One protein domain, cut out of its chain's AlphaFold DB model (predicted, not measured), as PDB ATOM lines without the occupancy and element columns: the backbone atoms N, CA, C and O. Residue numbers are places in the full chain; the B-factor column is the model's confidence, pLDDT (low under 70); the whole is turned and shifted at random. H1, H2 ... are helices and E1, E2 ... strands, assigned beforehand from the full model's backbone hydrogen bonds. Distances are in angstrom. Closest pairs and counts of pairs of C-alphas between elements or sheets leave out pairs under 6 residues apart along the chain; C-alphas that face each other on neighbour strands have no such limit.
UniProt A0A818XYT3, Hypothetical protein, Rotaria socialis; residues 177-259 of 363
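What this domain is: This is residues 177 to 259 of the 363 residues of the protein "Hypothetical protein" of Rotaria socialis (UniProt A0A818XYT3). A small twisted sheet of four short strands makes a wall; the long helix H1 grazes it, and the short helix H2 sits beside the strands, near the end of E3. The 83 printed residues hold two named helices and four named strands, in the order E1 H1 E2 E3 H2 E4. The sheet runs E2 E3 E1 E4, antiparallel throughout, and the class is mixed, helices and strands. The whole is compact, with a radius of gyration of the C-alphas of 12.3 A and spans of 37 by 25 by 20 A.

Where its parts are: Find C-alpha 179 at (11.701, 85.949, 259.316), where E1 begins; it runs to residue 183. H1, residues 190 to 205, is 22.0 A long. Next come E2, residues 211 to 216, 14.8 A, and E3, residues 228 to 232, 12.9 A. H2 takes residues 235 to 242, and E4, residues 256 to 258, ends at C-alpha 258 at (14.869, 85.560, 266.791).

How they stand to each other: Look first at the hairpin E2 and E3, where N 215 and O 229 are 2.9 A apart. E1 pairs with E3 over residues 179 to 181, with N 230 and O 179 at 2.8 A, and with E4 over 181 to 183, with N 182 and O 257 at 2.9 A. E1, H1, E2 and E3, H2, E4 are split strand-helix-strand units, each with another strand between its two in the sheet and a right-handed crossover. H1 only grazes the sheet, with residues 190 to 198; the closest C-alphas of H1 and E3, Gly 190 and Leu 228, are 6.5 A apart. H2 is on the sheet at a height of 6.4 A, over none of its strands; C-alphas Val 232 and Phe 238, the closest of E3 and H2, are 6.3 A apart. In H1 and H2 every O i to N i+4 pair is within hydrogen-bond range.

The domain as a whole: The C-alphas of Ser 206 and Asn 222 are the farthest apart, at 38.0 A. The printed part has no cut; the links E2 to E3 and H2 to E4 are long. Confidence is under 70 at residues 177, 218 to 225 and 244 to 245.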
ATOM      1  N   LEU A 177       6.546  88.881 255.656       64.06
ATOM      2  CA  LEU A 177       7.662  89.604 256.255       64.06
ATOM      3  C   LEU A 177       8.837  88.656 256.511       64.06
ATOM      4  O   LEU A 177       8.652  87.486 256.839       64.06
ATOM      5  N   LEU A 178      10.055  89.149 256.308       71.62
ATOM      6  CA  LEU A 178      11.231  88.292 256.335       71.62
ATOM      7  C   LEU A 178      11.500  87.818 257.765       71.62
ATOM      8  O   LEU A 178      11.805  88.633 258.634       71.62
ATOM      9  N   PHE A 179      11.390  86.512 258.008       80.62
ATOM     10  CA  PHE A 179      11.701  85.949 259.316       80.62
ATOM     11  C   PHE A 179      13.214  85.722 259.421       80.62
ATOM     12  O   PHE A 179      13.817  85.144 258.514       80.62
ATOM     13  N   ALA A 180      13.832  86.197 260.502       84.12
ATOM     14  CA  ALA A 180      15.283  86.204 260.667       84.12
ATOM     15  C   ALA A 180      15.703  85.514 261.970       84.12
ATOM     16  O   ALA A 180      15.260  85.885 263.060       84.12
ATOM     17  N   LEU A 181      16.597  84.533 261.835       87.81
ATOM     18  CA  LEU A 181      17.327  83.929 262.945       87.81
ATOM     19  C   LEU A 181      18.760  84.459 262.937       87.81
ATOM     20  O   LEU A 181      19.524  84.152 262.021       87.81
ATOM     21  N   SER A 182      19.117  85.249 263.945       87.38
ATOM     22  CA  SER A 182      20.466  85.776 264.143       87.38
ATOM     23  C   SER A 182      21.353  84.755 264.843       87.38
ATOM     24  O   SER A 182      20.954  84.170 265.851       87.38
ATOM     25  N   PHE A 183      22.582  84.575 264.357       86.88
ATOM     26  CA  PHE A 183      23.564  83.656 264.942       86.88
ATOM     27  C   PHE A 183      24.889  84.357 265.257       86.88
ATOM     28  O   PHE A 183      25.420  85.129 264.451       86.88
ATOM     29  N   LYS A 184      25.459  84.028 266.426       82.31
ATOM     30  CA  LYS A 184      26.779  84.521 266.867       82.31
ATOM     31  C   LYS A 184      27.943  83.835 266.142       82.31
ATOM     32  O   LYS A 184      28.996  84.437 265.969       82.31
ATOM     33  N   SER A 185      27.754  82.586 265.718       80.50
ATOM     34  CA  SER A 185      28.710  81.849 264.889       80.50
ATOM     35  C   SER A 185      28.637  82.313 263.437       80.50
ATOM     36  O   SER A 185      27.550  82.488 262.892       80.50
ATOM     37  N   SER A 186      29.793  82.463 262.789       73.56
ATOM     38  CA  SER A 186      29.905  82.789 261.360       73.56
ATOM     39  C   SER A 186      30.039  81.569 260.446       73.56
ATOM     40  O   SER A 186      30.225  81.716 259.239       73.56
ATOM     41  N   LYS A 187      29.941  80.353 261.001       77.75
ATOM     42  CA  LYS A 187      30.082  79.084 260.265       77.75
ATOM     43  C   LYS A 187      28.807  78.235 260.297       77.75
ATOM     44  O   LYS A 187      28.878  77.009 260.235       77.75
ATOM     45  N   ILE A 188      27.642  78.878 260.375       85.44
ATOM     46  CA  ILE A 188      26.368  78.160 260.438       85.44
ATOM     47  C   ILE A 188      26.039  77.449 259.122       85.44
ATOM     48  O   ILE A 188      26.198  77.991 258.027       85.44
ATOM     49  N   ASN A 189      25.515  76.228 259.228       88.31
ATOM     50  CA  ASN A 189      24.983  75.492 258.089       88.31
ATOM     51  C   ASN A 189      23.476  75.762 257.975       88.31
ATOM     52  O   ASN A 189      22.662  75.070 258.587       88.31
ATOM     53  N   GLY A 190      23.115  76.772 257.176       89.50
ATOM     54  CA  GLY A 190      21.722  77.179 256.971       89.50
ATOM     55  C   GLY A 190      20.805  76.044 256.501       89.50
ATOM     56  O   GLY A 190      19.664  75.982 256.946       89.50
ATOM     57  N   LYS A 191      21.303  75.090 255.693       91.25
ATOM     58  CA  LYS A 191      20.515  73.905 255.317       91.25
ATOM     59  C   LYS A 191      20.180  73.061 256.545       91.25
ATOM     60  O   LYS A 191      19.014  72.771 256.773       91.25
ATOM     61  N   ARG A 192      21.188  72.704 257.349       92.81
ATOM     62  CA  ARG A 192      21.000  71.873 258.547       92.81
ATOM     63  C   ARG A 192      20.021  72.514 259.536       92.81
ATOM     64  O   ARG A 192      19.176  71.815 260.079       92.81
ATOM     65  N   ILE A 193      20.113  73.829 259.739       92.94
ATOM     66  CA  ILE A 193      19.191  74.576 260.607       92.94
ATOM     67  C   ILE A 193      17.747  74.483 260.094       92.94
ATOM     68  O   ILE A 193      16.836  74.269 260.884       92.94
ATOM     69  N   ILE A 194      17.533  74.596 258.780       94.06
ATOM     70  CA  ILE A 194      16.201  74.496 258.167       94.06
ATOM     71  C   ILE A 194      15.656  73.064 258.211       94.06
ATOM     72  O   ILE A 194      14.491  72.876 258.553       94.06
ATOM     73  N   ASP A 195      16.490  72.061 257.930       94.12
ATOM     74  CA  ASP A 195      16.114  70.647 258.032       94.12
ATOM     75  C   ASP A 195      15.716  70.291 259.486       94.12
ATOM     76  O   ASP A 195      14.720  69.599 259.712       94.12
ATOM     77  N   GLU A 196      16.439  70.811 260.489       93.38
ATOM     78  CA  GLU A 196      16.105  70.635 261.910       93.38
ATOM     79  C   GLU A 196      14.870  71.451 262.348       93.38
ATOM     80  O   GLU A 196      14.067  70.931 263.121       93.38
ATOM     81  N   LEU A 197      14.645  72.659 261.816       92.81
ATOM     82  CA  LEU A 197      13.445  73.474 262.077       92.81
ATOM     83  C   LEU A 197      12.165  72.824 261.519       92.81
ATOM     84  O   LEU A 197      11.149  72.763 262.212       92.81
ATOM     85  N   ILE A 198      12.214  72.293 260.293       93.69
ATOM     86  CA  ILE A 198      11.096  71.554 259.676       93.69
ATOM     87  C   ILE A 198      10.830  70.248 260.443       93.69
ATOM     88  O   ILE A 198       9.677  69.880 260.679       93.69
ATOM     89  N   LYS A 199      11.885  69.552 260.888       93.81
ATOM     90  CA  LYS A 199      11.740  68.382 261.765       93.81
ATOM     91  C   LYS A 199      11.097  68.764 263.102       93.81
ATOM     92  O   LYS A 199      10.200  68.061 263.556       93.81
ATOM     93  N   PHE A 200      11.524  69.865 263.718       92.50
ATOM     94  CA  PHE A 200      10.997  70.363 264.989       92.50
ATOM     95  C   PHE A 200       9.501  70.703 264.902       92.50
ATOM     96  O   PHE A 200       8.738  70.253 265.759       92.50
ATOM     97  N   SER A 201       9.058  71.403 263.849       92.12
ATOM     98  CA  SER A 201       7.635  71.726 263.668       92.12
ATOM     99  C   SER A 201       6.777  70.471 263.474       92.12
ATOM    100  O   SER A 201       5.710  70.340 264.081       92.12
ATOM    101  N   LYS A 202       7.264  69.511 262.674       93.06
ATOM    102  CA  LYS A 202       6.529  68.283 262.357       93.06
ATOM    103  C   LYS A 202       6.477  67.301 263.530       93.06
ATOM    104  O   LYS A 202       5.451  66.660 263.715       93.06
ATOM    105  N   VAL A 203       7.550  67.181 264.316       91.75
ATOM    106  CA  VAL A 203       7.624  66.229 265.440       91.75
ATOM    107  C   VAL A 203       6.873  66.731 266.673       91.75
ATOM    108  O   VAL A 203       6.137  65.952 267.268       91.75
ATOM    109  N   ASN A 204       7.028  68.003 267.057       90.19
ATOM    110  CA  ASN A 204       6.492  68.489 268.337       90.19
ATOM    111  C   ASN A 204       5.064  69.053 268.239       90.19
ATOM    112  O   ASN A 204       4.327  69.004 269.216       90.19
ATOM    113  N   TYR A 205       4.651  69.547 267.064       89.62
ATOM    114  CA  TYR A 205       3.342  70.196 266.869       89.62
ATOM    115  C   TYR A 205       2.498  69.558 265.756       89.62
ATOM    116  O   TYR A 205       1.448  70.094 265.400       89.62
ATOM    117  N   SER A 206       2.962  68.456 265.151       90.75
ATOM    118  CA  SER A 206       2.363  67.867 263.940       90.75
ATOM    119  C   SER A 206       2.175  68.883 262.799       90.75
ATOM    120  O   SER A 206       1.237  68.775 262.008       90.75
ATOM    121  N   PHE A 207       3.049  69.896 262.714       90.81
ATOM    122  CA  PHE A 207       2.898  71.022 261.794       90.81
ATOM    123  C   PHE A 207       3.887  70.966 260.623       90.81
ATOM    124  O   PHE A 207       5.103  71.056 260.806       90.81
ATOM    125  N   ASP A 208       3.358  70.876 259.403       91.69
ATOM    126  CA  ASP A 208       4.137  70.982 258.170       91.69
ATOM    127  C   ASP A 208       4.450  72.454 257.841       91.69
ATOM    128  O   ASP A 208       3.606  73.219 257.370       91.69
ATOM    129  N   LEU A 209       5.696  72.857 258.106       91.12
ATOM    130  CA  LEU A 209       6.199  74.208 257.859       91.12
ATOM    131  C   LEU A 209       6.502  74.415 256.365       91.12
ATOM    132  O   LEU A 209       7.472  73.878 255.824       91.12
ATOM    133  N   HIS A 210       5.700  75.234 255.682       87.56
ATOM    134  CA  HIS A 210       5.823  75.435 254.238       87.56
ATOM    135  C   HIS A 210       6.739  76.618 253.890       87.56
ATOM    136  O   HIS A 210       6.328  77.781 253.926       87.56
ATOM    137  N   LEU A 211       7.973  76.316 253.479       86.62
ATOM    138  CA  LEU A 211       8.966  77.315 253.072       86.62
ATOM    139  C   LEU A 211       8.986  77.575 251.557       86.62
ATOM    140  O   LEU A 211       8.920  76.662 250.731       86.62
ATOM    141  N   SER A 212       9.098  78.847 251.188       81.88
ATOM    142  CA  SER A 212       9.418  79.318 249.833       81.88
ATOM    143  C   SER A 212      10.915  79.169 249.551       81.88
ATOM    144  O   SER A 212      11.306  78.897 248.421       81.88
ATOM    145  N   GLY A 213      11.743  79.300 250.592       83.12
ATOM    146  CA  GLY A 213      13.189  79.104 250.559       83.12
ATOM    147  C   GLY A 213      13.858  79.686 251.805       83.12
ATOM    148  O   GLY A 213      13.189  80.116 252.745       83.12
ATOM    149  N   TYR A 214      15.186  79.745 251.793       87.19
ATOM    150  CA  TYR A 214      15.995  80.439 252.796       87.19
ATOM    151  C   TYR A 214      17.279  80.968 252.149       87.19
ATOM    152  O   TYR A 214      17.688  80.482 251.092       87.19
ATOM    153  N   ARG A 215      17.933  81.952 252.771       82.62
ATOM    154  CA  ARG A 215      19.288  82.388 252.395       82.62
ATOM    155  C   ARG A 215      20.047  82.944 253.596       82.62
ATOM    156  O   ARG A 215      19.433  83.445 254.530       82.62
ATOM    157  N   MET A 216      21.374  82.937 253.538       83.62
ATOM    158  CA  MET A 216      22.176  83.764 254.445       83.62
ATOM    159  C   MET A 216      22.046  85.242 254.065       83.62
ATOM    160  O   MET A 216      22.014  85.584 252.878       83.62
ATOM    161  N   ALA A 217      21.989  86.123 255.060       76.75
ATOM    162  CA  ALA A 217      22.139  87.555 254.850       76.75
ATOM    163  C   ALA A 217      23.531  87.870 254.265       76.75
ATOM    164  O   ALA A 217      24.520  87.253 254.664       76.75
ATOM    165  N   PRO A 218      23.647  88.806 253.306       65.38
ATOM    166  CA  PRO A 218      24.947  89.186 252.768       65.38
ATOM    167  C   PRO A 218      25.723  90.043 253.781       65.38
ATOM    168  O   PRO A 218      25.216  91.075 254.215       65.38
ATOM    169  N   ASN A 219      26.990  89.695 254.049       59.44
ATOM    170  CA  ASN A 219      27.940  90.392 254.949       59.44
ATOM    171  C   ASN A 219      28.257  91.873 254.595       59.44
ATOM    172  O   ASN A 219      29.263  92.415 255.041       59.44
ATOM    173  N   ARG A 220      27.457  92.534 253.750       56.19
ATOM    174  CA  ARG A 220      27.625  93.939 253.330       56.19
ATOM    175  C   ARG A 220      26.717  94.914 254.092       56.19
ATOM    176  O   ARG A 220      26.720  96.102 253.788       56.19
ATOM    177  N   CYS A 221      25.932  94.427 255.052       50.50
ATOM    178  CA  CYS A 221      25.163  95.249 255.984       50.50
ATOM    179  C   CYS A 221      25.787  95.109 257.380       50.50
ATOM    180  O   CYS A 221      25.921  93.995 257.875       50.50
ATOM    181  N   ASN A 222      26.199  96.225 257.991       43.88
ATOM    182  CA  ASN A 222      27.144  96.258 259.121       43.88
ATOM    183  C   ASN A 222      26.533  95.923 260.502       43.88
ATOM    184  O   ASN A 222      26.794  96.608 261.489       43.88
ATOM    185  N   THR A 223      25.734  94.864 260.584       52.84
ATOM    186  CA  THR A 223      25.325  94.220 261.841       52.84
ATOM    187  C   THR A 223      26.063  92.891 261.961       52.84
ATOM    188  O   THR A 223      26.006  92.080 261.041       52.84
ATOM    189  N   ASN A 224      26.765  92.660 263.077       46.06
ATOM    190  CA  ASN A 224      27.671  91.514 263.282       46.06
ATOM    191  C   ASN A 224      26.940  90.176 263.547       46.06
ATOM    192  O   ASN A 224      27.386  89.366 264.359       46.06
ATOM    193  N   GLU A 225      25.803  89.956 262.895       61.06
ATOM    194  CA  GLU A 225      24.906  88.828 263.125       61.06
ATOM    195  C   GLU A 225      24.745  88.020 261.832       61.06
ATOM    196  O   GLU A 225      24.502  88.560 260.750       61.06
ATOM    197  N   ASN A 226      24.937  86.703 261.926       78.44
ATOM    198  CA  ASN A 226      24.968  85.819 260.764       78.44
ATOM    199  C   ASN A 226      23.546  85.354 260.454       78.44
ATOM    200  O   ASN A 226      23.167  84.222 260.750       78.44
ATOM    201  N   ASN A 227      22.738  86.269 259.925       82.44
ATOM    202  CA  ASN A 227      21.294  86.077 259.878       82.44
ATOM    203  C   ASN A 227      20.891  85.059 258.808       82.44
ATOM    204  O   ASN A 227      21.141  85.248 257.613       82.44
ATOM    205  N   LEU A 228      20.215  83.998 259.239       86.56
ATOM    206  CA  LEU A 228      19.495  83.088 258.363       86.56
ATOM    207  C   LEU A 228      18.111  83.681 258.082       86.56
ATOM    208  O   LEU A 228      17.286  83.833 258.982       86.56
ATOM    209  N   LEU A 229      17.882  84.025 256.820       83.38
ATOM    210  CA  LEU A 229      16.677  84.674 256.327       83.38
ATOM    211  C   LEU A 229      15.735  83.603 255.765       83.38
ATOM    212  O   LEU A 229      16.093  82.903 254.814       83.38
ATOM    213  N   ILE A 230      14.549  83.470 256.355       86.31
ATOM    214  CA  ILE A 230      13.579  82.407 256.075       86.31
ATOM    215  C   ILE A 230      12.372  82.999 255.342       86.31
ATOM    216  O   ILE A 230      11.724  83.926 255.826       86.31
ATOM    217  N   PHE A 231      12.047  82.435 254.177       82.25
ATOM    218  CA  PHE A 231      10.897  82.834 253.369       82.25
ATOM    219  C   PHE A 231       9.817  81.752 253.474       82.25
ATOM    220  O   PHE A 231      10.040  80.616 253.057       82.25
ATOM    221  N   VAL A 232       8.634  82.084 253.992       82.12
ATOM    222  CA  VAL A 232       7.488  81.154 254.098       82.12
ATOM    223  C   VAL A 232       6.541  81.255 252.893       82.12
ATOM    224  O   VAL A 232       6.589  82.232 252.143       82.12
ATOM    225  N   ARG A 233       5.684  80.243 252.686       78.75
ATOM    226  CA  ARG A 233       4.655  80.221 251.621       78.75
ATOM    227  C   ARG A 233       3.284  80.728 252.056       78.75
ATOM    228  O   ARG A 233       2.524  81.168 251.204       78.75
ATOM    229  N   ASN A 234       2.930  80.613 253.337       77.38
ATOM    230  CA  ASN A 234       1.579  80.911 253.820       77.38
ATOM    231  C   ASN A 234       1.558  81.531 255.228       77.38
ATOM    232  O   ASN A 234       2.519  81.435 255.996       77.38
ATOM    233  N   SER A 235       0.425  82.155 255.555       76.94
ATOM    234  CA  SER A 235       0.181  82.892 256.801       76.94
ATOM    235  C   SER A 235       0.292  82.004 258.037       76.94
ATOM    236  O   SER A 235       0.858  82.425 259.041       76.94
ATOM    237  N   ARG A 236      -0.170  80.752 257.952       81.56
ATOM    238  CA  ARG A 236      -0.060  79.757 259.027       81.56
ATOM    239  C   ARG A 236       1.397  79.387 259.333       81.56
ATOM    240  O   ARG A 236       1.757  79.295 260.500       81.56
ATOM    241  N   SER A 237       2.245  79.256 258.309       86.38
ATOM    242  CA  SER A 237       3.692  79.050 258.483       86.38
ATOM    243  C   SER A 237       4.370  80.275 259.091       86.38
ATOM    244  O   SER A 237       5.242  80.115 259.935       86.38
ATOM    245  N   PHE A 238       3.956  81.494 258.721       83.56
ATOM    246  CA  PHE A 238       4.459  82.699 259.389       83.56
ATOM    247  C   PHE A 238       4.037  82.758 260.863       83.56
ATOM    248  O   PHE A 238       4.864  82.995 261.733       83.56
ATOM    249  N   SER A 239       2.760  82.480 261.138       82.25
ATOM    250  CA  SER A 239       2.174  82.474 262.486       82.25
ATOM    251  C   SER A 239       2.875  81.475 263.404       82.25
ATOM    252  O   SER A 239       3.194  81.807 264.539       82.25
ATOM    253  N   PHE A 240       3.179  80.276 262.897       86.94
ATOM    254  CA  PHE A 240       3.979  79.289 263.619       86.94
ATOM    255  C   PHE A 240       5.366  79.832 263.990       86.94
ATOM    256  O   PHE A 240       5.811  79.639 265.115       86.94
ATOM    257  N   LEU A 241       6.032  80.557 263.082       86.75
ATOM    258  CA  LEU A 241       7.345  81.139 263.372       86.75
ATOM    259  C   LEU A 241       7.295  82.317 264.366       86.75
ATOM    260  O   LEU A 241       8.300  82.595 265.013       86.75
ATOM    261  N   LEU A 242       6.151  82.994 264.521       80.00
ATOM    262  CA  LEU A 242       5.962  84.048 265.531       80.00
ATOM    263  C   LEU A 242       5.814  83.516 266.962       80.00
ATOM    264  O   LEU A 242       6.035  84.269 267.909       80.00
ATOM    265  N   ILE A 243       5.400  82.259 267.128       78.12
ATOM    266  CA  ILE A 243       5.210  81.637 268.438       78.12
ATOM    267  C   ILE A 243       6.565  81.074 268.870       78.12
ATOM    268  O   ILE A 243       6.912  79.956 268.502       78.12
ATOM    269  N   ASP A 244       7.341  81.858 269.628       69.75
ATOM    270  CA  ASP A 244       8.663  81.460 270.145       69.75
ATOM    271  C   ASP A 244       8.605  80.591 271.420       69.75
ATOM    272  O   ASP A 244       9.635  80.181 271.956       69.75
ATOM    273  N   ILE A 245       7.392  80.253 271.865       65.69
ATOM    274  CA  ILE A 245       7.112  79.339 272.976       65.69
ATOM    275  C   ILE A 245       7.569  77.916 272.605       65.69
ATOM    276  O   ILE A 245       7.247  77.402 271.533       65.69
ATOM    277  N   ASP A 246       8.333  77.300 273.508       76.19
ATOM    278  CA  ASP A 246       8.942  75.964 273.406       76.19
ATOM    279  C   ASP A 246       9.945  75.754 272.247       76.19
ATOM    280  O   ASP A 246      10.333  74.620 271.952       76.19
ATOM    281  N   TRP A 247      10.440  76.829 271.616       87.19
ATOM    282  CA  TRP A 247      11.572  76.736 270.684       87.19
ATOM    283  C   TRP A 247      12.842  76.206 271.382       87.19
ATOM    284  O   TRP A 247      13.111  76.559 272.532       87.19
ATOM    285  N   PRO A 248      13.671  75.390 270.702       87.44
ATOM    286  CA  PRO A 248      14.861  74.804 271.309       87.44
ATOM    287  C   PRO A 248      15.979  75.845 271.467       87.44
ATOM    288  O   PRO A 248      16.152  76.708 270.615       87.44
ATOM    289  N   ASP A 249      16.831  75.694 272.485       87.25
ATOM    290  CA  ASP A 249      18.008  76.556 272.743       87.25
ATOM    291  C   ASP A 249      18.987  76.717 271.558       87.25
ATOM    292  O   ASP A 249      19.881  77.570 271.583       87.25
ATOM    293  N   ASN A 250      18.919  75.816 270.575       87.88
ATOM    294  CA  ASN A 250      19.821  75.743 269.435       87.88
ATOM    295  C   ASN A 250      19.180  74.991 268.256       87.88
ATOM    296  O   ASN A 250      18.365  74.093 268.455       87.88
ATOM    297  N   PHE A 251      19.628  75.314 267.042       87.06
ATOM    298  CA  PHE A 251      19.409  74.510 265.837       87.06
ATOM    299  C   PHE A 251      20.760  74.225 265.187       87.06
ATOM    300  O   PHE A 251      21.624  75.096 265.108       87.06
ATOM    301  N   GLY A 252      20.986  72.999 264.728       80.88
ATOM    302  CA  GLY A 252      22.271  72.572 264.181       80.88
ATOM    303  C   GLY A 252      23.399  72.466 265.218       80.88
ATOM    304  O   GLY A 252      24.555  72.295 264.829       80.88
ATOM    305  N   GLY A 253      23.099  72.562 266.519       83.31
ATOM    306  CA  GLY A 253      24.087  72.791 267.581       83.31
ATOM    307  C   GLY A 253      24.455  74.268 267.792       83.31
ATOM    308  O   GLY A 253      25.236  74.574 268.687       83.31
ATOM    309  N   GLU A 254      23.897  75.186 266.997       85.88
ATOM    310  CA  GLU A 254      24.200  76.619 267.030       85.88
ATOM    311  C   GLU A 254      23.098  77.401 267.760       85.88
ATOM    312  O   GLU A 254      21.907  77.254 267.464       85.88
ATOM    313  N   LYS A 255      23.489  78.254 268.717       89.25
ATOM    314  CA  LYS A 255      22.547  79.127 269.434       89.25
ATOM    315  C   LYS A 255      22.139  80.313 268.561       89.25
ATOM    316  O   LYS A 255      23.000  81.011 268.020       89.25
ATOM    317  N   PHE A 256      20.837  80.567 268.496       88.56
ATOM    318  CA  PHE A 256      20.236  81.664 267.741       88.56
ATOM    319  C   PHE A 256      19.512  82.656 268.656       88.56
ATOM    320  O   PHE A 256      19.235  82.377 269.821       88.56
ATOM    321  N   THR A 257      19.155  83.804 268.093       86.81
ATOM    322  CA  THR A 257      18.118  84.696 268.617       86.81
ATOM    323  C   THR A 257      17.172  85.070 267.483       86.81
ATOM    324  O   THR A 257      17.623  85.409 266.392       86.81
ATOM    325  N   ILE A 258      15.863  85.025 267.729       82.75
ATOM    326  CA  ILE A 258      14.869  85.560 266.791       82.75
ATOM    327  C   ILE A 258      14.951  87.090 266.858       82.75
ATOM    328  O   ILE A 258      14.812  87.664 267.942       82.75
ATOM    329  N   GLU A 259      15.152  87.772 265.726       70.25
ATOM    330  CA  GLU A 259      14.971  89.228 265.697       70.25
ATOM    331  C   GLU A 259      13.494  89.538 265.973       70.25
ATOM    332  O   GLU A 259      12.648  89.352 265.102       70.25
TER     333      GLU A 259